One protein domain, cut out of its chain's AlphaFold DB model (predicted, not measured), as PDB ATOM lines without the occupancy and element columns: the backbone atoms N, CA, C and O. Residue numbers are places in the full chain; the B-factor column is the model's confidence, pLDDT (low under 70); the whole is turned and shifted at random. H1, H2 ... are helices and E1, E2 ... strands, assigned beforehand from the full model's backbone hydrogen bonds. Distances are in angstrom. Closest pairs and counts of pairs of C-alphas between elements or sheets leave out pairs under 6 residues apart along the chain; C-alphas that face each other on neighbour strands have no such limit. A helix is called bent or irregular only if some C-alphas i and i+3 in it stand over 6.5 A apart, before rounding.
ATOM      1  N   GLN A  30       4.194 -42.103  28.972       75.06
ATOM      2  CA  GLN A  30       3.552 -42.779  27.849       75.06
ATOM      3  C   GLN A  30       3.302 -44.227  28.229       75.06
ATOM      4  O   GLN A  30       4.166 -45.085  28.060       75.06
ATOM      5  N   PHE A  31       2.109 -44.513  28.729       84.75
ATOM      6  CA  PHE A  31       1.692 -45.876  29.017       84.75
ATOM      7  C   PHE A  31       1.334 -46.646  27.743       84.75
ATOM      8  O   PHE A  31       0.552 -46.194  26.899       84.75
ATOM      9  N   SER A  32       1.849 -47.869  27.622       87.12
ATOM     10  CA  SER A  32       1.397 -48.829  26.618       87.12
ATOM     11  C   SER A  32       0.139 -49.536  27.112       87.12
ATOM     12  O   SER A  32       0.160 -50.689  27.533       87.12
ATOM     13  N   PHE A  33      -1.002 -48.852  27.036       89.50
ATOM     14  CA  PHE A  33      -2.289 -49.390  27.501       89.50
ATOM     15  C   PHE A  33      -2.748 -50.673  26.789       89.50
ATOM     16  O   PHE A  33      -3.655 -51.341  27.273       89.50
ATOM     17  N   LYS A  34      -2.147 -51.022  25.642       87.38
ATOM     18  CA  LYS A  34      -2.377 -52.316  24.979       87.38
ATOM     19  C   LYS A  34      -1.806 -53.492  25.778       87.38
ATOM     20  O   LYS A  34      -2.296 -54.600  25.632       87.38
ATOM     21  N   LEU A  35      -0.780 -53.240  26.588       90.12
ATOM     22  CA  LEU A  35      -0.086 -54.220  27.426       90.12
ATOM     23  C   LEU A  35      -0.463 -54.069  28.909       90.12
ATOM     24  O   LEU A  35       0.244 -54.564  29.780       90.12
ATOM     25  N   ALA A  36      -1.532 -53.327  29.209       93.50
ATOM     26  CA  ALA A  36      -1.940 -53.051  30.579       93.50
ATOM     27  C   ALA A  36      -2.478 -54.312  31.269       93.50
ATOM     28  O   ALA A  36      -3.402 -54.957  30.770       93.50
ATOM     29  N   ASN A  37      -1.970 -54.602  32.469       96.75
ATOM     30  CA  ASN A  37      -2.553 -55.595  33.362       96.75
ATOM     31  C   ASN A  37      -3.640 -54.934  34.225       96.75
ATOM     32  O   ASN A  37      -3.393 -54.479  35.342       96.75
ATOM     33  N   TRP A  38      -4.869 -54.855  33.708       97.06
ATOM     34  CA  TRP A  38      -5.970 -54.167  34.398       97.06
ATOM     35  C   TRP A  38      -6.436 -54.853  35.690       97.06
ATOM     36  O   TRP A  38      -7.018 -54.202  36.557       97.06
ATOM     37  N   SER A  39      -6.208 -56.159  35.848       97.44
ATOM     38  CA  SER A  39      -6.415 -56.860  37.124       97.44
ATOM     39  C   SER A  39      -5.455 -56.350  38.196       97.44
ATOM     40  O   SER A  39      -5.909 -55.935  39.259       97.44
ATOM     41  N   LEU A  40      -4.157 -56.297  37.883       97.69
ATOM     42  CA  LEU A  40      -3.131 -55.789  38.791       97.69
ATOM     43  C   LEU A  40      -3.346 -54.303  39.101       97.69
ATOM     44  O   LEU A  40      -3.289 -53.910  40.260       97.69
ATOM     45  N   TYR A  41      -3.677 -53.498  38.085       98.31
ATOM     46  CA  TYR A  41      -4.022 -52.083  38.259       98.31
ATOM     47  C   TYR A  41      -5.131 -51.897  39.300       98.31
ATOM     48  O   TYR A  41      -4.976 -51.125  40.240       98.31
ATOM     49  N   ARG A  42      -6.245 -52.628  39.152       98.25
ATOM     50  CA  ARG A  42      -7.398 -52.525  40.059       98.25
ATOM     51  C   ARG A  42      -7.075 -53.008  41.471       98.25
ATOM     52  O   ARG A  42      -7.571 -52.419  42.426       98.25
ATOM     53  N   HIS A  43      -6.261 -54.053  41.599       98.06
ATOM     54  CA  HIS A  43      -5.812 -54.553  42.897       98.06
ATOM     55  C   HIS A  43      -4.969 -53.502  43.633       98.06
ATOM     56  O   HIS A  43      -5.382 -53.047  44.695       98.06
ATOM     57  N   ILE A  44      -3.887 -53.018  43.010       98.06
ATOM     58  CA  ILE A  44      -2.995 -52.002  43.596       98.06
ATOM     59  C   ILE A  44      -3.752 -50.703  43.891       98.06
ATOM     60  O   ILE A  44      -3.538 -50.077  44.926       98.06
ATOM     61  N   LEU A  45      -4.646 -50.283  42.991       98.25
ATOM     62  CA  LEU A  45      -5.452 -49.085  43.203       98.25
ATOM     63  C   LEU A  45      -6.326 -49.213  44.454       98.25
ATOM     64  O   LEU A  45      -6.383 -48.279  45.245       98.25
ATOM     65  N   ASN A  46      -6.996 -50.351  44.647       97.56
ATOM     66  CA  ASN A  46      -7.800 -50.567  45.848       97.56
ATOM     67  C   ASN A  46      -6.938 -50.539  47.110       97.56
ATOM     68  O   ASN A  46      -7.320 -49.867  48.059       97.56
ATOM     69  N   GLU A  47      -5.792 -51.224  47.112       97.31
ATOM     70  CA  GLU A  47      -4.880 -51.227  48.265       97.31
ATOM     71  C   GLU A  47      -4.421 -49.817  48.635       97.31
ATOM     72  O   GLU A  47      -4.432 -49.455  49.807       97.31
ATOM     73  N   LYS A  48      -4.078 -48.996  47.637       97.31
ATOM     74  CA  LYS A  48      -3.682 -47.602  47.860       97.31
ATOM     75  C   LYS A  48      -4.820 -46.759  48.410       97.31
ATOM     76  O   LYS A  48      -4.624 -46.064  49.396       97.31
ATOM     77  N   LEU A  49      -6.012 -46.859  47.825       96.81
ATOM     78  CA  LEU A  49      -7.170 -46.093  48.287       96.81
ATOM     79  C   LEU A  49      -7.583 -46.459  49.723       96.81
ATOM     80  O   LEU A  49      -8.042 -45.590  50.451       96.81
ATOM     81  N   MET A  50      -7.357 -47.702  50.169       94.00
ATOM     82  CA  MET A  50      -7.612 -48.113  51.561       94.00
ATOM     83  C   MET A  50      -6.702 -47.429  52.591       94.00
ATOM     84  O   MET A  50      -6.987 -47.492  53.781       94.00
ATOM     85  N   GLN A  51      -5.616 -46.783  52.157       94.19
ATOM     86  CA  GLN A  51      -4.737 -46.019  53.046       94.19
ATOM     87  C   GLN A  51      -5.361 -44.686  53.472       94.19
ATOM     88  O   GLN A  51      -4.888 -44.071  54.425       94.19
ATOM     89  N   TRP A  52      -6.415 -44.233  52.786       94.00
ATOM     90  CA  TRP A  52      -7.156 -43.049  53.195       94.00
ATOM     91  C   TRP A  52      -8.081 -43.361  54.366       94.00
ATOM     92  O   TRP A  52      -8.851 -44.324  54.323       94.00
ATOM     93  N   ASP A  53      -8.071 -42.504  55.385       90.44
ATOM     94  CA  ASP A  53      -9.047 -42.592  56.467       90.44
ATOM     95  C   ASP A  53     -10.440 -42.194  55.959       90.44
ATOM     96  O   ASP A  53     -10.766 -41.018  55.787       90.44
ATOM     97  N   VAL A  54     -11.288 -43.195  55.734       80.75
ATOM     98  CA  VAL A  54     -12.673 -43.019  55.273       80.75
ATOM     99  C   VAL A  54     -13.552 -42.242  56.257       80.75
ATOM    100  O   VAL A  54     -14.588 -41.716  55.848       80.75
ATOM    101  N   ASN A  55     -13.157 -42.134  57.531       85.56
ATOM    102  CA  ASN A  55     -13.888 -41.359  58.535       85.56
ATOM    103  C   ASN A  55     -13.478 -39.881  58.554       85.56
ATOM    104  O   ASN A  55     -14.167 -39.058  59.169       85.56
ATOM    105  N   ARG A  56     -12.386 -39.517  57.866       88.38
ATOM    106  CA  ARG A  56     -11.934 -38.133  57.761       88.38
ATOM    107  C   ARG A  56     -12.961 -37.304  56.992       88.38
ATOM    108  O   ARG A  56     -13.249 -37.543  55.819       88.38
ATOM    109  N   LYS A  57     -13.506 -36.282  57.653       88.00
ATOM    110  CA  LYS A  57     -14.463 -35.350  57.042       88.00
ATOM    111  C   LYS A  57     -13.736 -34.316  56.184       88.00
ATOM    112  O   LYS A  57     -12.779 -33.702  56.637       88.00
ATOM    113  N   ILE A  58     -14.253 -34.071  54.981       92.62
ATOM    114  CA  ILE A  58     -13.793 -32.998  54.088       92.62
ATOM    115  C   ILE A  58     -14.583 -31.731  54.423       92.62
ATOM    116  O   ILE A  58     -15.761 -31.612  54.047       92.62
ATOM    117  N   VAL A  59     -13.957 -30.819  55.168       91.31
ATOM    118  CA  VAL A  59     -14.599 -29.598  55.689       91.31
ATOM    119  C   VAL A  59     -13.959 -28.312  55.176       91.31
ATOM    120  O   VAL A  59     -14.603 -27.268  55.223       91.31
ATOM    121  N   SER A  60     -12.732 -28.378  54.658       93.25
ATOM    122  CA  SER A  60     -12.000 -27.227  54.131       93.25
ATOM    123  C   SER A  60     -11.608 -27.398  52.660       93.25
ATOM    124  O   SER A  60     -11.650 -28.491  52.095       93.25
ATOM    125  N   THR A  61     -11.193 -26.297  52.031       92.94
ATOM    126  CA  THR A  61     -10.625 -26.306  50.675       92.94
ATOM    127  C   THR A  61      -9.280 -27.035  50.624       92.94
ATOM    128  O   THR A  61      -9.001 -27.728  49.650       92.94
ATOM    129  N   ASN A  62      -8.483 -26.955  51.695       95.69
ATOM    130  CA  ASN A  62      -7.225 -27.692  51.817       95.69
ATOM    131  C   ASN A  62      -7.458 -29.210  51.859       95.69
ATOM    132  O   ASN A  62      -6.739 -29.950  51.197       95.69
ATOM    133  N   ASP A  63      -8.501 -29.671  52.561       95.69
ATOM    134  CA  ASP A  63      -8.870 -31.095  52.560       95.69
ATOM    135  C   ASP A  63      -9.233 -31.584  51.150       95.69
ATOM    136  O   ASP A  63      -8.914 -32.714  50.789       95.69
ATOM    137  N   ILE A  64      -9.890 -30.741  50.341       96.38
ATOM    138  CA  ILE A  64     -10.207 -31.066  48.944       96.38
ATOM    139  C   ILE A  64      -8.922 -31.238  48.126       96.38
ATOM    140  O   ILE A  64      -8.809 -32.212  47.381       96.38
ATOM    141  N   ASP A  65      -7.961 -30.321  48.246       95.75
ATOM    142  CA  ASP A  65      -6.710 -30.380  47.480       95.75
ATOM    143  C   ASP A  65      -5.819 -31.554  47.903       95.75
ATOM    144  O   ASP A  65      -5.295 -32.273  47.043       95.75
ATOM    145  N   GLU A  66      -5.708 -31.813  49.206       96.44
ATOM    146  CA  GLU A  66      -4.987 -32.973  49.736       96.44
ATOM    147  C   GLU A  66      -5.619 -34.277  49.241       96.44
ATOM    148  O   GLU A  66      -4.927 -35.162  48.731       96.44
ATOM    149  N   TYR A  67      -6.949 -34.377  49.308       97.31
ATOM    150  CA  TYR A  67      -7.646 -35.584  48.882       97.31
ATOM    151  C   TYR A  67      -7.576 -35.796  47.367       97.31
ATOM    152  O   TYR A  67      -7.392 -36.923  46.901       97.31
ATOM    153  N   THR A  68      -7.660 -34.716  46.588       97.06
ATOM    154  CA  THR A  68      -7.458 -34.762  45.133       97.06
ATOM    155  C   THR A  68      -6.067 -35.289  44.804       97.06
ATOM    156  O   THR A  68      -5.937 -36.208  43.996       97.06
ATOM    157  N   THR A  69      -5.038 -34.759  45.472       95.94
ATOM    158  CA  THR A  69      -3.644 -35.190  45.296       95.94
ATOM    159  C   THR A  69      -3.493 -36.674  45.617       95.94
ATOM    160  O   THR A  69      -3.011 -37.434  44.778       95.94
ATOM    161  N   PHE A  70      -4.016 -37.120  46.762       97.50
ATOM    162  CA  PHE A  70      -3.995 -38.526  47.162       97.50
ATOM    163  C   PHE A  70      -4.638 -39.458  46.118       97.50
ATOM    164  O   PHE A  70      -4.072 -40.502  45.774       97.50
ATOM    165  N   ILE A  71      -5.817 -39.099  45.592       97.69
ATOM    166  CA  ILE A  71      -6.514 -39.915  44.587       97.69
ATOM    167  C   ILE A  71      -5.707 -39.966  43.285       97.69
ATOM    168  O   ILE A  71      -5.492 -41.058  42.745       97.69
ATOM    169  N   SER A  72      -5.236 -38.820  42.785       96.62
ATOM    170  CA  SER A  72      -4.446 -38.751  41.550       96.62
ATOM    171  C   SER A  72      -3.146 -39.549  41.669       96.62
ATOM    172  O   SER A  72      -2.849 -40.377  40.803       96.62
ATOM    173  N   GLU A  73      -2.409 -39.408  42.773       96.00
ATOM    174  CA  GLU A  73      -1.191 -40.181  43.035       96.00
ATOM    175  C   GLU A  73      -1.466 -41.681  43.146       96.00
ATOM    176  O   GLU A  73      -0.720 -42.493  42.590       96.00
ATOM    177  N   SER A  74      -2.568 -42.068  43.793       98.12
ATOM    178  CA  SER A  74      -2.987 -43.469  43.893       98.12
ATOM    179  C   SER A  74      -3.244 -44.084  42.517       98.12
ATOM    180  O   SER A  74      -2.764 -45.186  42.221       98.12
ATOM    181  N   ILE A  75      -3.939 -43.353  41.637       97.62
ATOM    182  CA  ILE A  75      -4.201 -43.773  40.256       97.62
ATOM    183  C   ILE A  75      -2.900 -43.883  39.458       97.62
ATOM    184  O   ILE A  75      -2.677 -44.893  38.781       97.62
ATOM    185  N   VAL A  76      -2.042 -42.862  39.518       95.38
ATOM    186  CA  VAL A  76      -0.783 -42.817  38.764       95.38
ATOM    187  C   VAL A  76       0.166 -43.917  39.231       95.38
ATOM    188  O   VAL A  76       0.771 -44.594  38.398       95.38
ATOM    189  N   ALA A  77       0.272 -44.152  40.537       95.56
ATOM    190  CA  ALA A  77       1.117 -45.203  41.087       95.56
ATOM    191  C   ALA A  77       0.624 -46.598  40.674       95.56
ATOM    192  O   ALA A  77       1.423 -47.413  40.216       95.56
ATOM    193  N   ALA A  78      -0.688 -46.857  40.736       97.38
ATOM    194  CA  ALA A  78      -1.257 -48.108  40.237       97.38
ATOM    195  C   ALA A  78      -0.992 -48.299  38.733       97.38
ATOM    196  O   ALA A  78      -0.650 -49.398  38.290       97.38
ATOM    197  N   ALA A  79      -1.099 -47.230  37.935       95.31
ATOM    198  CA  ALA A  79      -0.807 -47.272  36.505       95.31
ATOM    199  C   ALA A  79       0.676 -47.570  36.226       95.31
ATOM    200  O   ALA A  79       0.975 -48.409  35.378       95.31
ATOM    201  N   ARG A  80       1.603 -46.946  36.965       94.00
ATOM    202  CA  ARG A  80       3.052 -47.196  36.850       94.00
ATOM    203  C   ARG A  80       3.421 -48.652  37.119       94.00
ATOM    204  O   ARG A  80       4.264 -49.184  36.404       94.00
ATOM    205  N   SER A  81       2.781 -49.288  38.096       94.50
ATOM    206  CA  SER A  81       3.061 -50.686  38.441       94.50
ATOM    207  C   SER A  81       2.446 -51.684  37.460       94.50
ATOM    208  O   SER A  81       3.022 -52.736  37.203       94.50
ATOM    209  N   ALA A  82       1.267 -51.378  36.914       95.25
ATOM    210  CA  ALA A  82       0.484 -52.340  36.141       95.25
ATOM    211  C   ALA A  82       0.558 -52.158  34.619       95.25
ATOM    212  O   ALA A  82       0.078 -53.018  33.872       95.25
ATOM    213  N   ILE A  83       1.099 -51.036  34.139       93.56
ATOM    214  CA  ILE A  83       1.087 -50.680  32.721       93.56
ATOM    215  C   ILE A  83       2.515 -50.382  32.258       93.56
ATOM    216  O   ILE A  83       3.097 -49.378  32.674       93.56
ATOM    217  N   PRO A  84       3.081 -51.203  31.352       89.69
ATOM    218  CA  PRO A  84       4.407 -50.958  30.813       89.69
ATOM    219  C   PRO A  84       4.487 -49.580  30.161       89.69
ATOM    220  O   PRO A  84       3.635 -49.204  29.348       89.69
ATOM    221  N   GLN A  85       5.532 -48.827  30.485       82.75
ATOM    222  CA  GLN A  85       5.807 -47.569  29.808       82.75
ATOM    223  C   GLN A  85       6.363 -47.865  28.412       82.75
ATOM    224  O   GLN A  85       7.239 -48.711  28.231       82.75
ATOM    225  N   SER A  86       5.828 -47.195  27.395       69.31
ATOM    226  CA  SER A  86       6.331 -47.335  26.036       69.31
ATOM    227  C   SER A  86       7.744 -46.758  25.966       69.31
ATOM    228  O   SER A  86       7.983 -45.638  26.425       69.31
ATOM    229  N   SER A  87       8.688 -47.496  25.378       61.47
ATOM    230  CA  SER A  87      10.025 -46.950  25.179       61.47
ATOM    231  C   SER A  87       9.944 -45.819  24.149       61.47
ATOM    232  O   SER A  87       9.589 -46.016  22.982       61.47
ATOM    233  N   GLY A  88      10.302 -44.601  24.564       57.50
ATOM    234  CA  GLY A  88      10.371 -43.449  23.659       57.50
ATOM    235  C   GLY A  88      11.278 -43.704  22.446       57.50
ATOM    236  O   GLY A  88      11.082 -43.091  21.397       57.50
ATOM    237  N   LYS A  89      12.210 -44.666  22.568       58.34
ATOM    238  CA  LYS A  89      13.119 -45.155  21.524       58.34
ATOM    239  C   LYS A  89      12.391 -45.836  20.363       58.34
ATOM    240  O   LYS A  89      12.680 -45.507  19.217       58.34
ATOM    241  N   VAL A  90      11.421 -46.720  20.627       55.62
ATOM    242  CA  VAL A  90      10.661 -47.411  19.565       55.62
ATOM    243  C   VAL A  90       9.834 -46.409  18.771       55.62
ATOM    244  O   VAL A  90       9.879 -46.402  17.544       55.62
ATOM    245  N   TRP A  91       9.160 -45.476  19.445       54.28
ATOM    246  CA  TRP A  91       8.437 -44.421  18.741       54.28
ATOM    247  C   TRP A  91       9.364 -43.415  18.057       54.28
ATOM    248  O   TRP A  91       9.019 -42.932  16.986       54.28
ATOM    249  N   ALA A  92      10.541 -43.102  18.608       56.00
ATOM    250  CA  ALA A  92      11.533 -42.263  17.930       56.00
ATOM    251  C   ALA A  92      12.034 -42.917  16.633       56.00
ATOM    252  O   ALA A  92      12.134 -42.240  15.610       56.00
ATOM    253  N   LEU A  93      12.257 -44.233  16.663       53.03
ATOM    254  CA  LEU A  93      12.629 -45.039  15.507       53.03
ATOM    255  C   LEU A  93      11.496 -45.077  14.470       53.03
ATOM    256  O   LEU A  93      11.705 -44.708  13.321       53.03
ATOM    257  N   ILE A  94      10.271 -45.425  14.877       53.88
ATOM    258  CA  ILE A  94       9.099 -45.478  13.986       53.88
ATOM    259  C   ILE A  94       8.808 -44.094  13.378       53.88
ATOM    260  O   ILE A  94       8.545 -43.985  12.180       53.88
ATOM    261  N   ARG A  95       8.931 -43.010  14.161       53.56
ATOM    262  CA  ARG A  95       8.778 -41.622  13.682       53.56
ATOM    263  C   ARG A  95       9.797 -41.248  12.604       53.56
ATOM    264  O   ARG A  95       9.461 -40.429  11.751       53.56
ATOM    265  N   LYS A  96      11.000 -41.835  12.616       55.31
ATOM    266  CA  LYS A  96      12.036 -41.606  11.594       55.31
ATOM    267  C   LYS A  96      11.611 -42.135  10.218       55.31
ATOM    268  O   LYS A  96      11.945 -41.511   9.217       55.31
ATOM    269  N   TYR A  97      10.851 -43.232  10.178       47.72
ATOM    270  CA  TYR A  97      10.519 -43.941   8.937       47.72
ATOM    271  C   TYR A  97       9.086 -43.700   8.439       47.72
ATOM    272  O   TYR A  97       8.870 -43.644   7.233       47.72
ATOM    273  N   HIS A  98       8.116 -43.468   9.330       44.94
ATOM    274  CA  HIS A  98       6.721 -43.220   8.933       44.94
ATOM    275  C   HIS A  98       6.382 -41.744   8.669       44.94
ATOM    276  O   HIS A  98       5.329 -41.450   8.105       44.94
ATOM    277  N   ASN A  99       7.238 -40.793   9.062       44.66
ATOM    278  CA  ASN A  99       6.866 -39.377   9.118       44.66
ATOM    279  C   ASN A  99       7.672 -38.504   8.135       44.66
ATOM    280  O   ASN A  99       8.424 -37.620   8.536       44.66
ATOM    281  N   LYS A 100       7.454 -38.695   6.823       43.72
ATOM    282  CA  LYS A 100       7.840 -37.698   5.795       43.72
ATOM    283  C   LYS A 100       7.032 -36.384   5.906       43.72
ATOM    284  O   LYS A 100       7.348 -35.406   5.237       43.72
ATOM    285  N   ARG A 101       5.995 -36.329   6.757       47.38
ATOM    286  CA  ARG A 101       5.105 -35.171   6.947       47.38
ATOM    287  C   ARG A 101       5.655 -34.205   8.010       47.38
ATOM    288  O   ARG A 101       5.669 -34.508   9.204       47.38
ATOM    289  N   ILE A 102       6.135 -33.057   7.518       47.81
ATOM    290  CA  ILE A 102       6.495 -31.793   8.192       47.81
ATOM    291  C   ILE A 102       7.126 -31.985   9.584       47.81
ATOM    292  O   ILE A 102       6.444 -32.115  10.607       47.81
ATOM    293  N   LYS A 103       8.461 -31.945   9.651       46.47
ATOM    294  CA  LYS A 103       9.142 -31.511  10.878       46.47
ATOM    295  C   LYS A 103       8.716 -30.056  11.093       46.47
ATOM    296  O   LYS A 103       9.043 -29.213  10.262       46.47
ATOM    297  N   GLN A 104       7.938 -29.756  12.131       51.66
ATOM    298  CA  GLN A 104       7.769 -28.363  12.535       51.66
ATOM    299  C   GLN A 104       9.149 -27.892  12.994       51.66
ATOM    300  O   GLN A 104       9.612 -28.278  14.062       51.66
ATOM    301  N   LYS A 105       9.858 -27.149  12.139       54.75
ATOM    302  CA  LYS A 105      11.003 -26.365  12.592       54.75
ATOM    303  C   LYS A 105      10.424 -25.304  13.516       54.75
ATOM    304  O   LYS A 105       9.632 -24.477  13.065       54.75
ATOM    305  N   ILE A 106      10.771 -25.399  14.794       59.09
ATOM    306  CA  ILE A 106      10.565 -24.324  15.758       59.09
ATOM    307  C   ILE A 106      11.246 -23.092  15.158       59.09
ATOM    308  O   ILE A 106      12.376 -23.185  14.670       59.09
ATOM    309  N   THR A 107      10.528 -21.975  15.098       65.81
ATOM    310  CA  THR A 107      11.147 -20.709  14.709       65.81
ATOM    311  C   THR A 107      12.162 -20.325  15.783       65.81
ATOM    312  O   THR A 107      11.890 -20.466  16.981       65.81
ATOM    313  N   SER A 108      13.346 -19.872  15.374       74.56
ATOM    314  CA  SER A 108      14.331 -19.348  16.326       74.56
ATOM    315  C   SER A 108      13.759 -18.142  17.067       74.56
ATOM    316  O   SER A 108      13.947 -18.051  18.274       74.56
ATOM    317  N   VAL A 109      12.967 -17.324  16.364       86.94
ATOM    318  CA  VAL A 109      12.358 -16.090  16.870       86.94
ATOM    319  C   VAL A 109      10.840 -16.134  16.709       86.94
ATOM    320  O   VAL A 109      10.331 -16.410  15.618       86.94
ATOM    321  N   LEU A 110      10.122 -15.875  17.794       90.94
ATOM    322  CA  LEU A 110       8.677 -15.675  17.827       90.94
ATOM    323  C   LEU A 110       8.396 -14.179  17.989       90.94
ATOM    324  O   LEU A 110       9.138 -13.498  18.683       90.94
ATOM    325  N   LYS A 111       7.354 -13.673  17.346       92.25
ATOM    326  CA  LYS A 111       7.010 -12.260  17.289       92.25
ATOM    327  C   LYS A 111       5.578 -12.047  17.745       92.25
ATOM    328  O   LYS A 111       4.677 -12.820  17.390       92.25
ATOM    329  N   TYR A 112       5.392 -10.965  18.479       92.31
ATOM    330  CA  TYR A 112       4.100 -10.446  18.885       92.31
ATOM    331  C   TYR A 112       4.211  -8.927  18.995       92.31
ATOM    332  O   TYR A 112       5.051  -8.427  19.738       92.31
ATOM    333  N   GLU A 113       3.403  -8.205  18.217       87.94
ATOM    334  CA  GLU A 113       3.519  -6.749  18.063       87.94
ATOM    335  C   GLU A 113       4.957  -6.322  17.700       87.94
ATOM    336  O   GLU A 113       5.479  -6.752  16.671       87.94
ATOM    337  N   GLN A 114       5.594  -5.492  18.532       88.12
ATOM    338  CA  GLN A 114       6.973  -5.019  18.366       88.12
ATOM    339  C   GLN A 114       8.001  -5.899  19.098       88.12
ATOM    340  O   GLN A 114       9.197  -5.613  19.063       88.12
ATOM    341  N   PHE A 115       7.551  -6.946  19.795       90.38
ATOM    342  CA  PHE A 115       8.394  -7.780  20.645       90.38
ATOM    343  C   PHE A 115       8.815  -9.067  19.942       90.38
ATOM    344  O   PHE A 115       8.051  -9.683  19.194       90.38
ATOM    345  N   GLU A 116      10.034  -9.508  20.250       93.44
ATOM    346  CA  GLU A 116      10.613 -10.757  19.766       93.44
ATOM    347  C   GLU A 116      11.041 -11.641  20.946       93.44
ATOM    348  O   GLU A 116      11.576 -11.153  21.938       93.44
ATOM    349  N   ALA A 117      10.790 -12.945  20.838       90.31
ATOM    350  CA  ALA A 117      11.106 -13.954  21.841       90.31
ATOM    351  C   ALA A 117      11.959 -15.067  21.232       90.31
ATOM    352  O   ALA A 117      11.595 -15.684  20.224       90.31
ATOM    353  N   ASN A 118      13.075 -15.364  21.889       87.88
ATOM    354  CA  ASN A 118      14.103 -16.269  21.392       87.88
ATOM    355  C   ASN A 118      14.240 -17.517  22.266       87.88
ATOM    356  O   ASN A 118      14.388 -18.621  21.729       87.88
ATOM    357  N   SER A 119      14.126 -17.365  23.588       85.69
ATOM    358  CA  SER A 119      14.150 -18.487  24.535       85.69
ATOM    359  C   SER A 119      12.775 -19.151  24.688       85.69
ATOM    360  O   SER A 119      11.742 -18.551  24.393       85.69
ATOM    361  N   ASP A 120      12.735 -20.403  25.150       82.75
ATOM    362  CA  ASP A 120      11.466 -21.117  25.365       82.75
ATOM    363  C   ASP A 120      10.606 -20.455  26.452       82.75
ATOM    364  O   ASP A 120       9.384 -20.399  26.313       82.75
ATOM    365  N   LEU A 121      11.241 -19.885  27.484       84.38
ATOM    366  CA  LEU A 121      10.566 -19.110  28.527       84.38
ATOM    367  C   LEU A 121       9.944 -17.829  27.964       84.38
ATOM    368  O   LEU A 121       8.763 -17.574  28.188       84.38
ATOM    369  N   GLU A 122      10.706 -17.051  27.191       88.44
ATOM    370  CA  GLU A 122      10.185 -15.846  26.534       88.44
ATOM    371  C   GLU A 122       9.029 -16.183  25.597       88.44
ATOM    372  O   GLU A 122       8.010 -15.499  25.601       88.44
ATOM    373  N   LYS A 123       9.155 -17.260  24.815       88.44
ATOM    374  CA  LYS A 123       8.110 -17.690  23.882       88.44
ATOM    375  C   LYS A 123       6.844 -18.103  24.621       88.44
ATOM    376  O   LYS A 123       5.757 -17.693  24.223       88.44
ATOM    377  N   ALA A 124       6.967 -18.884  25.691       88.44
ATOM    378  CA  ALA A 124       5.830 -19.289  26.509       88.44
ATOM    379  C   ALA A 124       5.121 -18.080  27.139       88.44
ATOM    380  O   ALA A 124       3.898 -17.978  27.035       88.44
ATOM    381  N   ASN A 125       5.881 -17.141  27.710       90.44
ATOM    382  CA  ASN A 125       5.334 -15.902  28.266       90.44
ATOM    383  C   ASN A 125       4.657 -15.056  27.181       90.44
ATOM    384  O   ASN A 125       3.546 -14.584  27.384       90.44
ATOM    385  N   MET A 126       5.264 -14.944  25.997       91.81
ATOM    386  CA  MET A 126       4.686 -14.215  24.868       91.81
ATOM    387  C   MET A 126       3.348 -14.822  24.416       91.81
ATOM    388  O   MET A 126       2.403 -14.089  24.132       91.81
ATOM    389  N   PHE A 127       3.225 -16.154  24.390       91.25
ATOM    390  CA  PHE A 127       1.937 -16.808  24.144       91.25
ATOM    391  C   PHE A 127       0.925 -16.551  25.259       91.25
ATOM    392  O   PHE A 127      -0.244 -16.329  24.953       91.25
ATOM    393  N   ALA A 128       1.350 -16.581  26.525       88.69
ATOM    394  CA  ALA A 128       0.473 -16.282  27.653       88.69
ATOM    395  C   ALA A 128      -0.098 -14.862  27.544       88.69
ATOM    396  O   ALA A 128      -1.319 -14.708  27.562       88.69
ATOM    397  N   THR A 129       0.758 -13.863  27.300       88.69
ATOM    398  CA  THR A 129       0.354 -12.469  27.074       88.69
ATOM    399  C   THR A 129      -0.611 -12.345  25.898       88.69
ATOM    400  O   THR A 129      -1.675 -11.756  26.051       88.69
ATOM    401  N   TYR A 130      -0.291 -12.939  24.743       89.75
ATOM    402  CA  TYR A 130      -1.170 -12.912  23.570       89.75
ATOM    403  C   TYR A 130      -2.554 -13.508  23.866       89.75
ATOM    404  O   TYR A 130      -3.584 -12.951  23.486       89.75
ATOM    405  N   PHE A 131      -2.608 -14.654  24.546       86.69
ATOM    406  CA  PHE A 131      -3.885 -15.291  24.842       86.69
ATOM    407  C   PHE A 131      -4.719 -14.508  25.842       86.69
ATOM    408  O   PHE A 131      -5.926 -14.380  25.641       86.69
ATOM    409  N   GLU A 132      -4.092 -13.981  26.887       83.00
ATOM    410  CA  GLU A 132      -4.761 -13.118  27.848       83.00
ATOM    411  C   GLU A 132      -5.309 -11.871  27.151       83.00
ATOM    412  O   GLU A 132      -6.513 -11.638  27.206       83.00
ATOM    413  N   ASN A 133      -4.463 -11.146  26.415       82.50
ATOM    414  CA  ASN A 133      -4.766  -9.806  25.912       82.50
ATOM    415  C   ASN A 133      -5.578  -9.748  24.619       82.50
ATOM    416  O   ASN A 133      -6.288  -8.760  24.438       82.50
ATOM    417  N   ASP A 134      -5.501 -10.750  23.739       81.50
ATOM    418  CA  ASP A 134      -6.178 -10.710  22.432       81.50
ATOM    419  C   ASP A 134      -7.225 -11.807  22.243       81.50
ATOM    420  O   ASP A 134      -8.159 -11.641  21.458       81.50
ATOM    421  N   ILE A 135      -7.068 -12.954  22.912       79.62
ATOM    422  CA  ILE A 135      -7.963 -14.102  22.711       79.62
ATOM    423  C   ILE A 135      -9.052 -14.164  23.778       79.62
ATOM    424  O   ILE A 135     -10.215 -14.385  23.443       79.62
ATOM    425  N   TYR A 136      -8.706 -13.989  25.054       74.12
ATOM    426  CA  TYR A 136      -9.650 -14.180  26.160       74.12
ATOM    427  C   TYR A 136     -10.297 -12.879  26.665       74.12
ATOM    428  O   TYR A 136     -11.318 -12.920  27.356       74.12
ATOM    429  N   THR A 137      -9.760 -11.722  26.288       65.75
ATOM    430  CA  THR A 137     -10.307 -10.386  26.590       65.75
ATOM    431  C   THR A 137     -11.301  -9.866  25.555       65.75
ATOM    432  O   THR A 137     -12.025  -8.928  25.862       65.75
ATOM    433  N   SER A 138     -11.374 -10.418  24.342       58.47
ATOM    434  CA  SER A 138     -12.173  -9.813  23.268       58.47
ATOM    435  C   SER A 138     -13.019 -10.841  22.523       58.47
ATOM    436  O   SER A 138     -12.517 -11.619  21.717       58.47
ATOM    437  N   THR A 139     -14.336 -10.799  22.735       54.09
ATOM    438  CA  THR A 139     -15.329 -11.455  21.872       54.09
ATOM    439  C   THR A 139     -16.246 -10.393  21.260       54.09
ATOM    440  O   THR A 139     -16.849  -9.621  22.011       54.09
ATOM    441  N   PRO A 140     -16.384 -10.321  19.919       51.25
ATOM    442  CA  PRO A 140     -17.258  -9.341  19.274       51.25
ATOM    443  C   PRO A 140     -18.690  -9.414  19.825       51.25
ATOM    444  O   PRO A 140     -19.299 -10.481  19.821       51.25
ATOM    445  N   GLY A 141     -19.224  -8.281  20.293       55.22
ATOM    446  CA  GLY A 141     -20.601  -8.174  20.801       55.22
ATOM    447  C   GLY A 141     -20.815  -8.568  22.270       55.22
ATOM    448  O   GLY A 141     -21.960  -8.636  22.707       55.22
ATOM    449  N   THR A 142     -19.753  -8.802  23.047       54.22
ATOM    450  CA  THR A 142     -19.829  -9.140  24.486       54.22
ATOM    451  C   THR A 142     -18.731  -8.430  25.279       54.22
ATOM    452  O   THR A 142     -17.663  -8.168  24.730       54.22
ATOM    453  N   SER A 143     -18.957  -8.149  26.572       57.94
ATOM    454  CA  SER A 143     -17.867  -7.783  27.493       57.94
ATOM    455  C   SER A 143     -16.771  -8.848  27.440       57.94
ATOM    456  O   SER A 143     -17.085 -10.028  27.268       57.94
ATOM    457  N   ALA A 144     -15.508  -8.448  27.621       61.50
ATOM    458  CA  ALA A 144     -14.381  -9.371  27.747       61.50
ATOM    459  C   ALA A 144     -14.765 -10.580  28.606       61.50
ATOM    460  O   ALA A 144     -15.325 -10.381  29.687       61.50
ATOM    461  N   GLN A 171     -27.996 -31.290  44.422       84.31
ATOM    462  CA  GLN A 171     -28.303 -32.708  44.404       84.31
ATOM    463  C   GLN A 171     -26.973 -33.450  44.312       84.31
ATOM    464  O   GLN A 171     -26.178 -33.203  43.403       84.31
ATOM    465  N   ALA A 172     -26.718 -34.321  45.286       89.81
ATOM    466  CA  ALA A 172     -25.489 -35.087  45.310       89.81
ATOM    467  C   ALA A 172     -25.387 -35.919  44.028       89.81
ATOM    468  O   ALA A 172     -26.336 -36.612  43.647       89.81
ATOM    469  N   ILE A 173     -24.217 -35.870  43.395       95.19
ATOM    470  CA  ILE A 173     -23.865 -36.752  42.290       95.19
ATOM    471  C   ILE A 173     -24.044 -38.184  42.782       95.19
ATOM    472  O   ILE A 173     -23.631 -38.534  43.894       95.19
ATOM    473  N   THR A 174     -24.656 -39.015  41.948       96.50
ATOM    474  CA  THR A 174     -24.910 -40.419  42.257       96.50
ATOM    475  C   THR A 174     -23.794 -41.325  41.723       96.50
ATOM    476  O   THR A 174     -23.166 -41.034  40.697       96.50
ATOM    477  N   PRO A 175     -23.582 -42.512  42.327       97.50
ATOM    478  CA  PRO A 175     -22.638 -43.489  41.786       97.50
ATOM    479  C   PRO A 175     -22.972 -43.919  40.348       97.50
ATOM    480  O   PRO A 175     -22.079 -44.313  39.598       97.50
ATOM    481  N   LYS A 176     -24.257 -43.898  39.959       97.25
ATOM    482  CA  LYS A 176     -24.712 -44.302  38.620       97.25
ATOM    483  C   LYS A 176     -24.282 -43.285  37.564       97.25
ATOM    484  O   LYS A 176     -23.749 -43.698  36.534       97.25
ATOM    485  N   GLU A 177     -24.478 -41.996  37.834       96.94
ATOM    486  CA  GLU A 177     -24.055 -40.903  36.950       96.94
ATOM    487  C   GLU A 177     -22.542 -40.916  36.762       96.94
ATOM    488  O   GLU A 177     -22.064 -40.971  35.629       96.94
ATOM    489  N   LEU A 178     -21.789 -40.994  37.864       97.44
ATOM    490  CA  LEU A 178     -20.331 -41.015  37.807       97.44
ATOM    491  C   LEU A 178     -19.815 -42.207  36.987       97.44
ATOM    492  O   LEU A 178     -19.015 -42.034  36.070       97.44
ATOM    493  N   LYS A 179     -20.319 -43.424  37.236       97.69
ATOM    494  CA  LYS A 179     -19.931 -44.617  36.459       97.69
ATOM    495  C   LYS A 179     -20.237 -44.478  34.968       97.69
ATOM    496  O   LYS A 179     -19.472 -44.993  34.150       97.69
ATOM    497  N   LEU A 180     -21.360 -43.853  34.608       97.38
ATOM    498  CA  LEU A 180     -21.748 -43.643  33.214       97.38
ATOM    499  C   LEU A 180     -20.770 -42.689  32.522       97.38
ATOM    500  O   LEU A 180     -20.234 -43.044  31.471       97.38
ATOM    501  N   ILE A 181     -20.469 -41.551  33.153       96.50
ATOM    502  CA  ILE A 181     -19.526 -40.555  32.631       96.50
ATOM    503  C   ILE A 181     -18.131 -41.162  32.488       96.50
ATOM    504  O   ILE A 181     -17.540 -41.088  31.411       96.50
ATOM    505  N   LEU A 182     -17.630 -41.845  33.525       96.81
ATOM    506  CA  LEU A 182     -16.300 -42.452  33.479       96.81
ATOM    507  C   LEU A 182     -16.160 -43.422  32.306       96.81
ATOM    508  O   LEU A 182     -15.145 -43.389  31.622       96.81
ATOM    509  N   LYS A 183     -17.178 -44.243  32.007       96.00
ATOM    510  CA  LYS A 183     -17.155 -45.173  30.860       96.00
ATOM    511  C   LYS A 183     -17.108 -44.470  29.501       96.00
ATOM    512  O   LYS A 183     -16.574 -45.051  28.553       96.00
ATOM    513  N   GLN A 184     -17.672 -43.270  29.411       95.62
ATOM    514  CA  GLN A 184     -17.789 -42.481  28.184       95.62
ATOM    515  C   GLN A 184     -16.595 -41.550  27.946       95.62
ATOM    516  O   GLN A 184     -16.506 -40.958  26.871       95.62
ATOM    517  N   LEU A 185     -15.658 -41.451  28.896       93.75
ATOM    518  CA  LEU A 185     -14.496 -40.582  28.753       93.75
ATOM    519  C   LEU A 185     -13.726 -40.865  27.447       93.75
ATOM    520  O   LEU A 185     -13.397 -42.029  27.143       93.75
ATOM    521  N   PRO A 186     -13.388 -39.811  26.678       91.94
ATOM    522  CA  PRO A 186     -12.594 -39.957  25.474       91.94
ATOM    523  C   PRO A 186     -11.175 -40.393  25.837       91.94
ATOM    524  O   PRO A 186     -10.658 -40.106  26.917       91.94
ATOM    525  N   TYR A 187     -10.506 -41.078  24.914       87.44
ATOM    526  CA  TYR A 187      -9.091 -41.383  25.079       87.44
ATOM    527  C   TYR A 187      -8.248 -40.142  24.763       87.44
ATOM    528  O   TYR A 187      -7.851 -39.939  23.618       87.44
ATOM    529  N   SER A 188      -7.976 -39.330  25.781       82.81
ATOM    530  CA  SER A 188      -7.132 -38.134  25.705       82.81
ATOM    531  C   SER A 188      -5.761 -38.347  26.359       82.81
ATOM    532  O   SER A 188      -5.518 -39.345  27.047       82.81
ATOM    533  N   ALA A 189      -4.847 -37.409  26.101       84.50
ATOM    534  CA  ALA A 189      -3.623 -37.254  26.881       84.50
ATOM    535  C   ALA A 189      -3.958 -36.639  28.255       84.50
ATOM    536  O   ALA A 189      -4.908 -35.857  28.321       84.50
ATOM    537  N   PRO A 190      -3.205 -36.977  29.316       88.12
ATOM    538  CA  PRO A 190      -3.457 -36.448  30.651       88.12
ATOM    539  C   PRO A 190      -3.021 -34.981  30.763       88.12
ATOM    540  O   PRO A 190      -2.159 -34.524  29.996       88.12
ATOM    541  N   GLY A 191      -3.596 -34.283  31.740       87.31
ATOM    542  CA  GLY A 191      -3.128 -32.985  32.209       87.31
ATOM    543  C   GLY A 191      -1.922 -33.091  33.154       87.31
ATOM    544  O   GLY A 191      -1.234 -34.121  33.180       87.31
ATOM    545  N   PRO A 192      -1.641 -32.021  33.919       86.69
ATOM    546  CA  PRO A 192      -0.547 -31.968  34.893       86.69
ATOM    547  C   PRO A 192      -0.560 -33.082  35.945       86.69
ATOM    548  O   PRO A 192       0.504 -33.524  36.379       86.69
ATOM    549  N   ASP A 193      -1.735 -33.597  36.301       88.75
ATOM    550  CA  ASP A 193      -1.884 -34.682  37.275       88.75
ATOM    551  C   ASP A 193      -1.446 -36.072  36.765       88.75
ATOM    552  O   ASP A 193      -1.355 -37.026  37.537       88.75
ATOM    553  N   ASN A 194      -1.144 -36.202  35.467       89.25
ATOM    554  CA  ASN A 194      -0.794 -37.453  34.788       89.25
ATOM    555  C   ASN A 194      -1.869 -38.563  34.848       89.25
ATOM    556  O   ASN A 194      -1.598 -39.713  34.457       89.25
ATOM    557  N   VAL A 195      -3.101 -38.248  35.255       92.88
ATOM    558  CA  VAL A 195      -4.206 -39.205  35.306       92.88
ATOM    559  C   VAL A 195      -4.779 -39.377  33.907       92.88
ATOM    560  O   VAL A 195      -5.354 -38.488  33.291       92.88
ATOM    561  N   HIS A 196      -4.614 -40.573  33.351       93.19
ATOM    562  CA  HIS A 196      -5.160 -40.868  32.033       93.19
ATOM    563  C   HIS A 196      -6.626 -41.291  32.137       93.19
ATOM    564  O   HIS A 196      -6.960 -42.190  32.913       93.19
ATOM    565  N   ASN A 197      -7.473 -40.805  31.226       95.00
ATOM    566  CA  ASN A 197      -8.870 -41.248  31.107       95.00
ATOM    567  C   ASN A 197      -9.026 -42.772  30.988       95.00
ATOM    568  O   ASN A 197     -10.029 -43.338  31.410       95.00
ATOM    569  N   ARG A 198      -8.029 -43.478  30.435       94.88
ATOM    570  CA  ARG A 198      -8.033 -44.952  30.388       94.88
ATOM    571  C   ARG A 198      -7.913 -45.596  31.767       94.88
ATOM    572  O   ARG A 198      -8.501 -46.654  31.964       94.88
ATOM    573  N   CYS A 199      -7.184 -44.981  32.691       95.94
ATOM    574  CA  CYS A 199      -7.111 -45.420  34.080       95.94
ATOM    575  C   CYS A 199      -8.469 -45.206  34.761       95.94
ATOM    576  O   CYS A 199      -9.039 -46.154  35.291       95.94
ATOM    577  N   LEU A 200      -9.055 -44.012  34.604       96.94
ATOM    578  CA  LEU A 200     -10.390 -43.689  35.122       96.94
ATOM    579  C   LEU A 200     -11.485 -44.615  34.573       96.94
ATOM    580  O   LEU A 200     -12.362 -45.044  35.311       96.94
ATOM    581  N   ARG A 201     -11.413 -45.001  33.294       96.69
ATOM    582  CA  ARG A 201     -12.328 -45.981  32.677       96.69
ATOM    583  C   ARG A 201     -12.234 -47.384  33.267       96.69
ATOM    584  O   ARG A 201     -13.200 -48.135  33.173       96.69
ATOM    585  N   ASN A 202     -11.094 -47.738  33.856       96.50
ATOM    586  CA  ASN A 202     -10.862 -49.015  34.531       96.50
ATOM    587  C   ASN A 202     -11.061 -48.891  36.050       96.50
ATOM    588  O   ASN A 202     -10.349 -49.526  36.829       96.50
ATOM    589  N   PHE A 203     -12.036 -48.077  36.467       96.06
ATOM    590  CA  PHE A 203     -12.338 -47.811  37.868       96.06
ATOM    591  C   PHE A 203     -12.672 -49.075  38.673       96.06
ATOM    592  O   PHE A 203     -13.208 -50.066  38.168       96.06
ATOM    593  N   THR A 204     -12.411 -48.996  39.976       97.38
ATOM    594  CA  THR A 204     -12.895 -49.942  40.985       97.38
ATOM    595  C   THR A 204     -14.089 -49.354  41.734       97.38
ATOM    596  O   THR A 204     -14.392 -48.170  41.598       97.38
ATOM    597  N   LYS A 205     -14.776 -50.168  42.546       96.62
ATOM    598  CA  LYS A 205     -15.819 -49.654  43.447       96.62
ATOM    599  C   LYS A 205     -15.245 -48.599  44.403       96.62
ATOM    600  O   LYS A 205     -15.815 -47.523  44.496       96.62
ATOM    601  N   SER A 206     -14.078 -48.877  44.997       96.38
ATOM    602  CA  SER A 206     -13.395 -47.942  45.899       96.38
ATOM    603  C   SER A 206     -13.110 -46.601  45.220       96.38
ATOM    604  O   SER A 206     -13.443 -45.560  45.776       96.38
ATOM    605  N   LEU A 207     -12.596 -46.607  43.980       97.81
ATOM    606  CA  LEU A 207     -12.342 -45.361  43.254       97.81
ATOM    607  C   LEU A 207     -13.624 -44.548  43.029       97.81
ATOM    608  O   LEU A 207     -13.597 -43.330  43.162       97.81
ATOM    609  N   ILE A 208     -14.742 -45.207  42.705       98.06
ATOM    610  CA  ILE A 208     -16.033 -44.521  42.566       98.06
ATOM    611  C   ILE A 208     -16.423 -43.842  43.875       98.06
ATOM    612  O   ILE A 208     -16.784 -42.673  43.843       98.06
ATOM    613  N   ASP A 209     -16.331 -44.548  44.999       96.31
ATOM    614  CA  ASP A 209     -16.735 -44.015  46.303       96.31
ATOM    615  C   ASP A 209     -15.866 -42.801  46.699       96.31
ATOM    616  O   ASP A 209     -16.392 -41.779  47.144       96.31
ATOM    617  N   HIS A 210     -14.556 -42.862  46.429       97.50
ATOM    618  CA  HIS A 210     -13.612 -41.766  46.681       97.50
ATOM    619  C   HIS A 210     -13.882 -40.539  45.801       97.50
ATOM    620  O   HIS A 210     -14.013 -39.424  46.305       97.50
ATOM    621  N   LEU A 211     -14.017 -40.738  44.485       97.25
ATOM    622  CA  LEU A 211     -14.321 -39.656  43.547       97.25
ATOM    623  C   LEU A 211     -15.678 -39.015  43.846       97.25
ATOM    624  O   LEU A 211     -15.814 -37.799  43.759       97.25
ATOM    625  N   LEU A 212     -16.675 -39.815  44.231       96.19
ATOM    626  CA  LEU A 212     -17.999 -39.317  44.585       96.19
ATOM    627  C   LEU A 212     -17.955 -38.430  45.829       96.19
ATOM    628  O   LEU A 212     -18.572 -37.365  45.844       96.19
ATOM    629  N   ASN A 213     -17.215 -38.855  46.857       95.38
ATOM    630  CA  ASN A 213     -17.023 -38.069  48.070       95.38
ATOM    631  C   ASN A 213     -16.301 -36.750  47.757       95.38
ATOM    632  O   ASN A 213     -16.780 -35.685  48.141       95.38
ATOM    633  N   LEU A 214     -15.213 -36.811  46.980       96.38
ATOM    634  CA  LEU A 214     -14.459 -35.635  46.551       96.38
ATOM    635  C   LEU A 214     -15.335 -34.647  45.763       96.38
ATOM    636  O   LEU A 214     -15.404 -33.473  46.116       96.38
ATOM    637  N   MET A 215     -16.030 -35.111  44.720       95.69
ATOM    638  CA  MET A 215     -16.842 -34.247  43.855       95.69
ATOM    639  C   MET A 215     -18.015 -33.620  44.615       95.69
ATOM    640  O   MET A 215     -18.270 -32.425  44.486       95.69
ATOM    641  N   ASN A 216     -18.703 -34.389  45.461       94.69
ATOM    642  CA  ASN A 216     -19.796 -33.849  46.269       94.69
ATOM    643  C   ASN A 216     -19.297 -32.907  47.376       94.69
ATOM    644  O   ASN A 216     -19.997 -31.956  47.721       94.69
ATOM    645  N   ALA A 217     -18.099 -33.128  47.928       93.31
ATOM    646  CA  ALA A 217     -17.471 -32.178  48.842       93.31
ATOM    647  C   ALA A 217     -17.079 -30.878  48.131       93.31
ATOM    648  O   ALA A 217     -17.362 -29.801  48.651       93.31
ATOM    649  N   SER A 218     -16.518 -30.981  46.926       94.06
ATOM    650  CA  SER A 218     -16.203 -29.847  46.053       94.06
ATOM    651  C   SER A 218     -17.442 -28.998  45.755       94.06
ATOM    652  O   SER A 218     -17.410 -27.785  45.959       94.06
ATOM    653  N   LEU A 219     -18.566 -29.626  45.386       91.69
ATOM    654  CA  LEU A 219     -19.839 -28.931  45.169       91.69
ATOM    655  C   LEU A 219     -20.386 -28.295  46.454       91.69
ATOM    656  O   LEU A 219     -20.785 -27.133  46.441       91.69
ATOM    657  N   ARG A 220     -20.375 -29.028  47.574       90.12
ATOM    658  CA  ARG A 220     -20.878 -28.542  48.870       90.12
ATOM    659  C   ARG A 220     -20.102 -27.328  49.384       90.12
ATOM    660  O   ARG A 220     -20.708 -26.426  49.946       90.12
ATOM    661  N   LEU A 221     -18.779 -27.331  49.225       88.56
ATOM    662  CA  LEU A 221     -17.894 -26.253  49.680       88.56
ATOM    663  C   LEU A 221     -17.685 -25.165  48.616       88.56
ATOM    664  O   LEU A 221     -16.993 -24.187  48.882       88.56
ATOM    665  N   GLY A 222     -18.261 -25.323  47.418       88.75
ATOM    666  CA  GLY A 222     -18.107 -24.370  46.317       88.75
ATOM    667  C   GLY A 222     -16.659 -24.216  45.848       88.75
ATOM    668  O   GLY A 222     -16.263 -23.137  45.411       88.75
ATOM    669  N   TYR A 223     -15.851 -25.273  45.961       89.69
ATOM    670  CA  TYR A 223     -14.416 -25.219  45.709       89.69
ATOM    671  C   TYR A 223     -13.978 -26.263  44.690       89.69
ATOM    672  O   TYR A 223     -14.065 -27.462  44.938       89.69
ATOM    673  N   VAL A 224     -13.451 -25.801  43.558       91.62
ATOM    674  CA  VAL A 224     -12.774 -26.653  42.572       91.62
ATOM    675  C   VAL A 224     -11.330 -26.889  43.037       91.62
ATOM    676  O   VAL A 224     -10.670 -25.898  43.367       91.62
ATOM    677  N   PRO A 225     -10.821 -28.135  43.034       94.25
ATOM    678  CA  PRO A 225      -9.422 -28.425  43.336       94.25
ATOM    679  C   PRO A 225      -8.441 -27.560  42.539       94.25
ATOM    680  O   PRO A 225      -8.644 -27.284  41.354       94.25
ATOM    681  N   SER A 226      -7.353 -27.142  43.175       89.12
ATOM    682  CA  SER A 226      -6.300 -26.320  42.573       89.12
ATOM    683  C   SER A 226      -5.669 -26.994  41.356       89.12
ATOM    684  O   SER A 226      -5.477 -26.349  40.327       89.12
ATOM    685  N   SER A 227      -5.423 -28.305  41.426       86.94
ATOM    686  CA  SER A 227      -4.851 -29.083  40.318       86.94
ATOM    687  C   SER A 227      -5.768 -29.181  39.093       86.94
ATOM    688  O   SER A 227      -5.283 -29.404  37.987       86.94
ATOM    689  N   TRP A 228      -7.081 -28.987  39.255       90.38
ATOM    690  CA  TRP A 228      -8.046 -28.963  38.146       90.38
ATOM    691  C   TRP A 228      -8.120 -27.594  37.462       90.38
ATOM    692  O   TRP A 228      -8.673 -27.473  36.372       90.38
ATOM    693  N   LYS A 229      -7.560 -26.548  38.085       85.81
ATOM    694  CA  LYS A 229      -7.454 -25.197  37.503       85.81
ATOM    695  C   LYS A 229      -6.176 -25.023  36.685       85.81
ATOM    696  O   LYS A 229      -6.038 -24.028  35.977       85.81
ATOM    697  N   THR A 230      -5.239 -25.964  36.785       82.69
ATOM    698  CA  THR A 230      -3.994 -25.962  36.021       82.69
ATOM    699  C   THR A 230      -4.117 -26.864  34.797       82.69
ATOM    700  O   THR A 230      -4.785 -27.898  34.809       82.69
ATOM    701  N   ALA A 231      -3.481 -26.456  33.701       83.62
ATOM    702  CA  ALA A 231      -3.525 -27.184  32.442       83.62
ATOM    703  C   ALA A 231      -2.167 -27.160  31.749       83.62
ATOM    704  O   ALA A 231      -1.435 -26.174  31.824       83.62
ATOM    705  N   PHE A 232      -1.873 -28.205  30.979       82.31
ATOM    706  CA  PHE A 232      -0.828 -28.112  29.966       82.31
ATOM    707  C   PHE A 232      -1.382 -27.446  28.714       82.31
ATOM    708  O   PHE A 232      -2.309 -27.964  28.088       82.31
ATOM    709  N   ILE A 233      -0.778 -26.327  28.319       81.38
ATOM    710  CA  ILE A 233      -1.110 -25.653  27.067       81.38
ATOM    711  C   ILE A 233      -0.276 -26.236  25.933       81.38
ATOM    712  O   ILE A 233       0.952 -26.287  25.972       81.38
ATOM    713  N   ILE A 234      -0.974 -26.680  24.901       81.12
ATOM    714  CA  ILE A 234      -0.412 -27.230  23.682       81.12
ATOM    715  C   ILE A 234      -0.737 -26.300  22.525       81.12
ATOM    716  O   ILE A 234      -1.899 -25.992  22.285       81.12
ATOM    717  N   LEU A 235       0.269 -25.908  21.750       83.06
ATOM    718  CA  LEU A 235       0.085 -24.949  20.665       83.06
ATOM    719  C   LEU A 235       0.067 -25.644  19.307       83.06
ATOM    720  O   LEU A 235       1.053 -26.249  18.893       83.06
ATOM    721  N   LEU A 236      -1.039 -25.535  18.574       80.19
ATOM    722  CA  LEU A 236      -1.156 -26.062  17.215       80.19
ATOM    723  C   LEU A 236      -1.025 -24.949  16.178       80.19
ATOM    724  O   LEU A 236      -1.859 -24.048  16.117       80.19
ATOM    725  N   LEU A 237      -0.019 -25.048  15.308       83.06
ATOM    726  CA  LEU A 237       0.142 -24.134  14.175       83.06
ATOM    727  C   LEU A 237      -1.016 -24.293  13.174       83.06
ATOM    728  O   LEU A 237      -1.243 -25.391  12.655       83.06
ATOM    729  N   LYS A 238      -1.687 -23.185  12.847       83.44
ATOM    730  CA  LYS A 238      -2.718 -23.098  11.804       83.44
ATOM    731  C   LYS A 238      -2.118 -23.439  10.423       83.44
ATOM    732  O   LYS A 238      -0.981 -23.053  10.141       83.44
ATOM    733  N   PRO A 239      -2.847 -24.142   9.534       81.06
ATOM    734  CA  PRO A 239      -2.323 -24.494   8.213       81.06
ATOM    735  C   PRO A 239      -1.918 -23.246   7.413       81.06
ATOM    736  O   PRO A 239      -2.665 -22.272   7.375       81.06
ATOM    737  N   GLY A 240      -0.742 -23.281   6.779       81.38
ATOM    738  CA  GLY A 240      -0.271 -22.221   5.876       81.38
ATOM    739  C   GLY A 240       0.064 -20.874   6.533       81.38
ATOM    740  O   GLY A 240       0.318 -19.914   5.814       81.38
ATOM    741  N   LYS A 241       0.057 -20.774   7.868       86.44
ATOM    742  CA  LYS A 241       0.364 -19.528   8.586       86.44
ATOM    743  C   LYS A 241       1.846 -19.409   8.947       86.44
ATOM    744  O   LYS A 241       2.549 -20.415   9.072       86.44
ATOM    745  N   ASP A 242       2.301 -18.168   9.119       88.12
ATOM    746  CA  ASP A 242       3.686 -17.862   9.472       88.12
ATOM    747  C   ASP A 242       4.021 -18.368  10.882       88.12
ATOM    748  O   ASP A 242       3.384 -18.001  11.865       88.12
ATOM    749  N   ARG A 243       5.059 -19.199  10.985       86.31
ATOM    750  CA  ARG A 243       5.521 -19.793  12.243       86.31
ATOM    751  C   ARG A 243       6.106 -18.774  13.210       86.31
ATOM    752  O   ARG A 243       6.169 -19.091  14.396       86.31
ATOM    753  N   SER A 244       6.546 -17.618  12.711       89.69
ATOM    754  CA  SER A 244       7.127 -16.560  13.532       89.69
ATOM    755  C   SER A 244       6.084 -15.803  14.350       89.69
ATOM    756  O   SER A 244       6.452 -15.181  15.326       89.69
ATOM    757  N   GLN A 245       4.795 -15.885  14.016       91.12
ATOM    758  CA  GLN A 245       3.754 -15.074  14.653       91.12
ATOM    759  C   GLN A 245       2.983 -15.865  15.715       91.12
ATOM    760  O   GLN A 245       2.491 -16.960  15.428       91.12
ATOM    761  N   VAL A 246       2.786 -15.297  16.911       91.00
ATOM    762  CA  VAL A 246       1.966 -15.930  17.970       91.00
ATOM    763  C   VAL A 246       0.530 -16.217  17.527       91.00
ATOM    764  O   VAL A 246      -0.020 -17.287  17.799       91.00
ATOM    765  N   SER A 247      -0.052 -15.317  16.735       91.50
ATOM    766  CA  SER A 247      -1.426 -15.424  16.234       91.50
ATOM    767  C   SER A 247      -1.639 -16.589  15.262       91.50
ATOM    768  O   SER A 247      -2.777 -16.991  14.982       91.50
ATOM    769  N   SER A 248      -0.558 -17.192  14.765       90.81
ATOM    770  CA  SER A 248      -0.598 -18.373  13.905       90.81
ATOM    771  C   SER A 248      -0.889 -19.668  14.653       90.81
ATOM    772  O   SER A 248      -1.130 -20.685  14.003       90.81
ATOM    773  N   TYR A 249      -0.905 -19.666  15.987       88.38
ATOM    774  CA  TYR A 249      -1.112 -20.868  16.791       88.38
ATOM    775  C   TYR A 249      -2.492 -20.879  17.457       88.38
ATOM    776  O   TYR A 249      -3.148 -19.851  17.620       88.38
ATOM    777  N   ARG A 250      -2.978 -22.079  17.784       84.06
ATOM    778  CA  ARG A 250      -4.203 -22.322  18.556       84.06
ATOM    779  C   ARG A 250      -3.834 -23.030  19.860       84.06
ATOM    780  O   ARG A 250      -3.146 -24.050  19.767       84.06
ATOM    781  N   PRO A 251      -4.284 -22.550  21.028       86.38
ATOM    782  CA  PRO A 251      -4.087 -23.271  22.273       86.38
ATOM    783  C   PRO A 251      -5.051 -24.462  22.372       86.38
ATOM    784  O   PRO A 251      -6.219 -24.374  21.999       86.38
ATOM    785  N   ILE A 252      -4.548 -25.578  22.889       83.00
ATOM    786  CA  ILE A 252      -5.315 -26.707  23.413       83.00
ATOM    787  C   ILE A 252      -4.899 -26.882  24.866       83.00
ATOM    788  O   ILE A 252      -3.733 -27.164  25.139       83.00
ATOM    789  N   SER A 253      -5.852 -26.755  25.779       85.12
ATOM    790  CA  SER A 253      -5.629 -26.973  27.206       85.12
ATOM    791  C   SER A 253      -5.900 -28.432  27.563       85.12
ATOM    792  O   SER A 253      -6.994 -28.939  27.317       85.12
ATOM    793  N   LEU A 254      -4.912 -29.114  28.143       85.94
ATOM    794  CA  LEU A 254      -5.095 -30.415  28.786       85.94
ATOM    795  C   LEU A 254      -5.238 -30.207  30.291       85.94
ATOM    796  O   LEU A 254      -4.243 -29.950  30.967       85.94
ATOM    797  N   LEU A 255      -6.472 -30.288  30.776       86.94
ATOM    798  CA  LEU A 255      -6.805 -30.218  32.197       86.94
ATOM    799  C   LEU A 255      -6.556 -31.570  32.880       86.94
ATOM    800  O   LEU A 255      -6.537 -32.606  32.203       86.94
ATOM    801  N   SER A 256      -6.337 -31.513  34.194       84.88
ATOM    802  CA  SER A 256      -6.381 -32.668  35.101       84.88
ATOM    803  C   SER A 256      -7.801 -33.234  35.191       84.88
ATOM    804  O   SER A 256      -8.746 -32.412  35.230       84.88
TER     805      SER A 256
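What this domain is: This is residues 30 to 144 and 171 to 256 of the 256 residues of the protein "Hypothetical protein" of Adineta steineri (UniProt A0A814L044). Picture two lobes joined by a bridge and an arch: at one end a cluster of helices H1, H2, H5, H6 and H7, gathered round H7, and at the other end the small hairpin E1 and E2 with the helix H4 over it. The long hairpin E3 and E4 spans the space between the lobes and is near H4, while residues 89 to 103, of which 89 to 98 belong to H3, arch across the same space and stand free; residues 137 to 143 stick out beyond H4. The printed part has 201 residues, with seven named helices and four named strands in the order H1 H2 H3 E1 E2 H4 H5 H6 H7 E3 E4, and its class is mostly helix. The two sheets, E1 - E2 and E3 - E4, are both antiparallel. The whole is loose, with a radius of gyration of the C-alphas of 20.9 A, and spans 58 by 49 by 28 A.

How they stand to each other: Start at H1, residues 38 to 49, and go on to H2, residues 61 to 82: the two form a helical hairpin and touch, closest at the C-alphas of Tyr 41 and Ala 82, 5.0 A apart. They run opposite ways at a shallow tilt of 32 degrees, only just short of steep. H3, residues 88 to 98, touches no helix. Look next at the hairpin of E1, residues 110 to 112, and E2, residues 115 to 117, where N 110 and O 117 are within hydrogen-bond range at 2.8 A. H4, residues 120 to 136, comes closest to E2 at the C-alphas of Ala 117 and Lys 123, 5.2 A apart. Beyond the cut, H5, residues 175 to 184, touches H6, residues 197 to 201, closest at the C-alphas of Lys 183 and Arg 201, 5.2 A apart. H7, residues 205 to 221, is the hub and touches three helices. With residues 206 to 210 alone it touches H1, closest at the C-alphas of Asn 46 and Ser 206, 6.2 A apart, at a steep tilt of 48 degrees, the same way. It touches residues 61 to 71 of H2 alone, closest at the C-alphas of Ile 64 and Leu 214, 6.7 A apart, at a shallow tilt of 23 degrees, opposite ways. With residues 208 to 212 alone it touches H5, closest at the C-alphas of Pro 175 and Ile 208, 6.7 A apart, about perpendicular at 74 degrees. E3, residues 231 to 237, and E4, residues 249 to 255, form a hairpin at 155 degrees, with N 252 and O 234 within hydrogen-bond range at 2.7 A; both are near H4 and apart from H2. Every O i to N i+4 pair is within hydrogen-bond range in H1, H2, H5, H6 and H7, against 6 of 7 in H3 and 12 of 13 in H4.

Where its parts are: Find C-alpha 38 at (-5.970, -54.167, 34.398), where H1 begins; it runs 16.1 A to C-alpha 49. H2 is the longest helix, 31.8 A from C-alpha 61 to C-alpha 82, and H3 measures 15.2 A. E1 and E2 have three residues each. Find C-alpha 120 at (11.466, -21.117, 25.365), where H4 begins and runs 22.2 A; it is irregular, but only just, with C-alphas 133 and 136 6.6 A apart. H5 measures 14.5 A, H6 has five residues, and H7 runs 24.3 A. E3 and E4 each measure 18.9 A, and E4 ends at C-alpha 255, at (-6.805, -30.218, 32.197).

The domain as a whole: Look to the C-alphas of Asn 55 and Gln 114 for the two farthest apart, 58.0 A. Residues 145 to 170 are not printed, and C-alphas 144 and 171 are 31.9 A apart across the cut. The links H1 to H2, H3 to E1, H5 to H6 and E3 to E4 are long. The mean pLDDT of the printed part is 85.7; it is under 70 in residues 86 to 107 and 137 to 144 of this model.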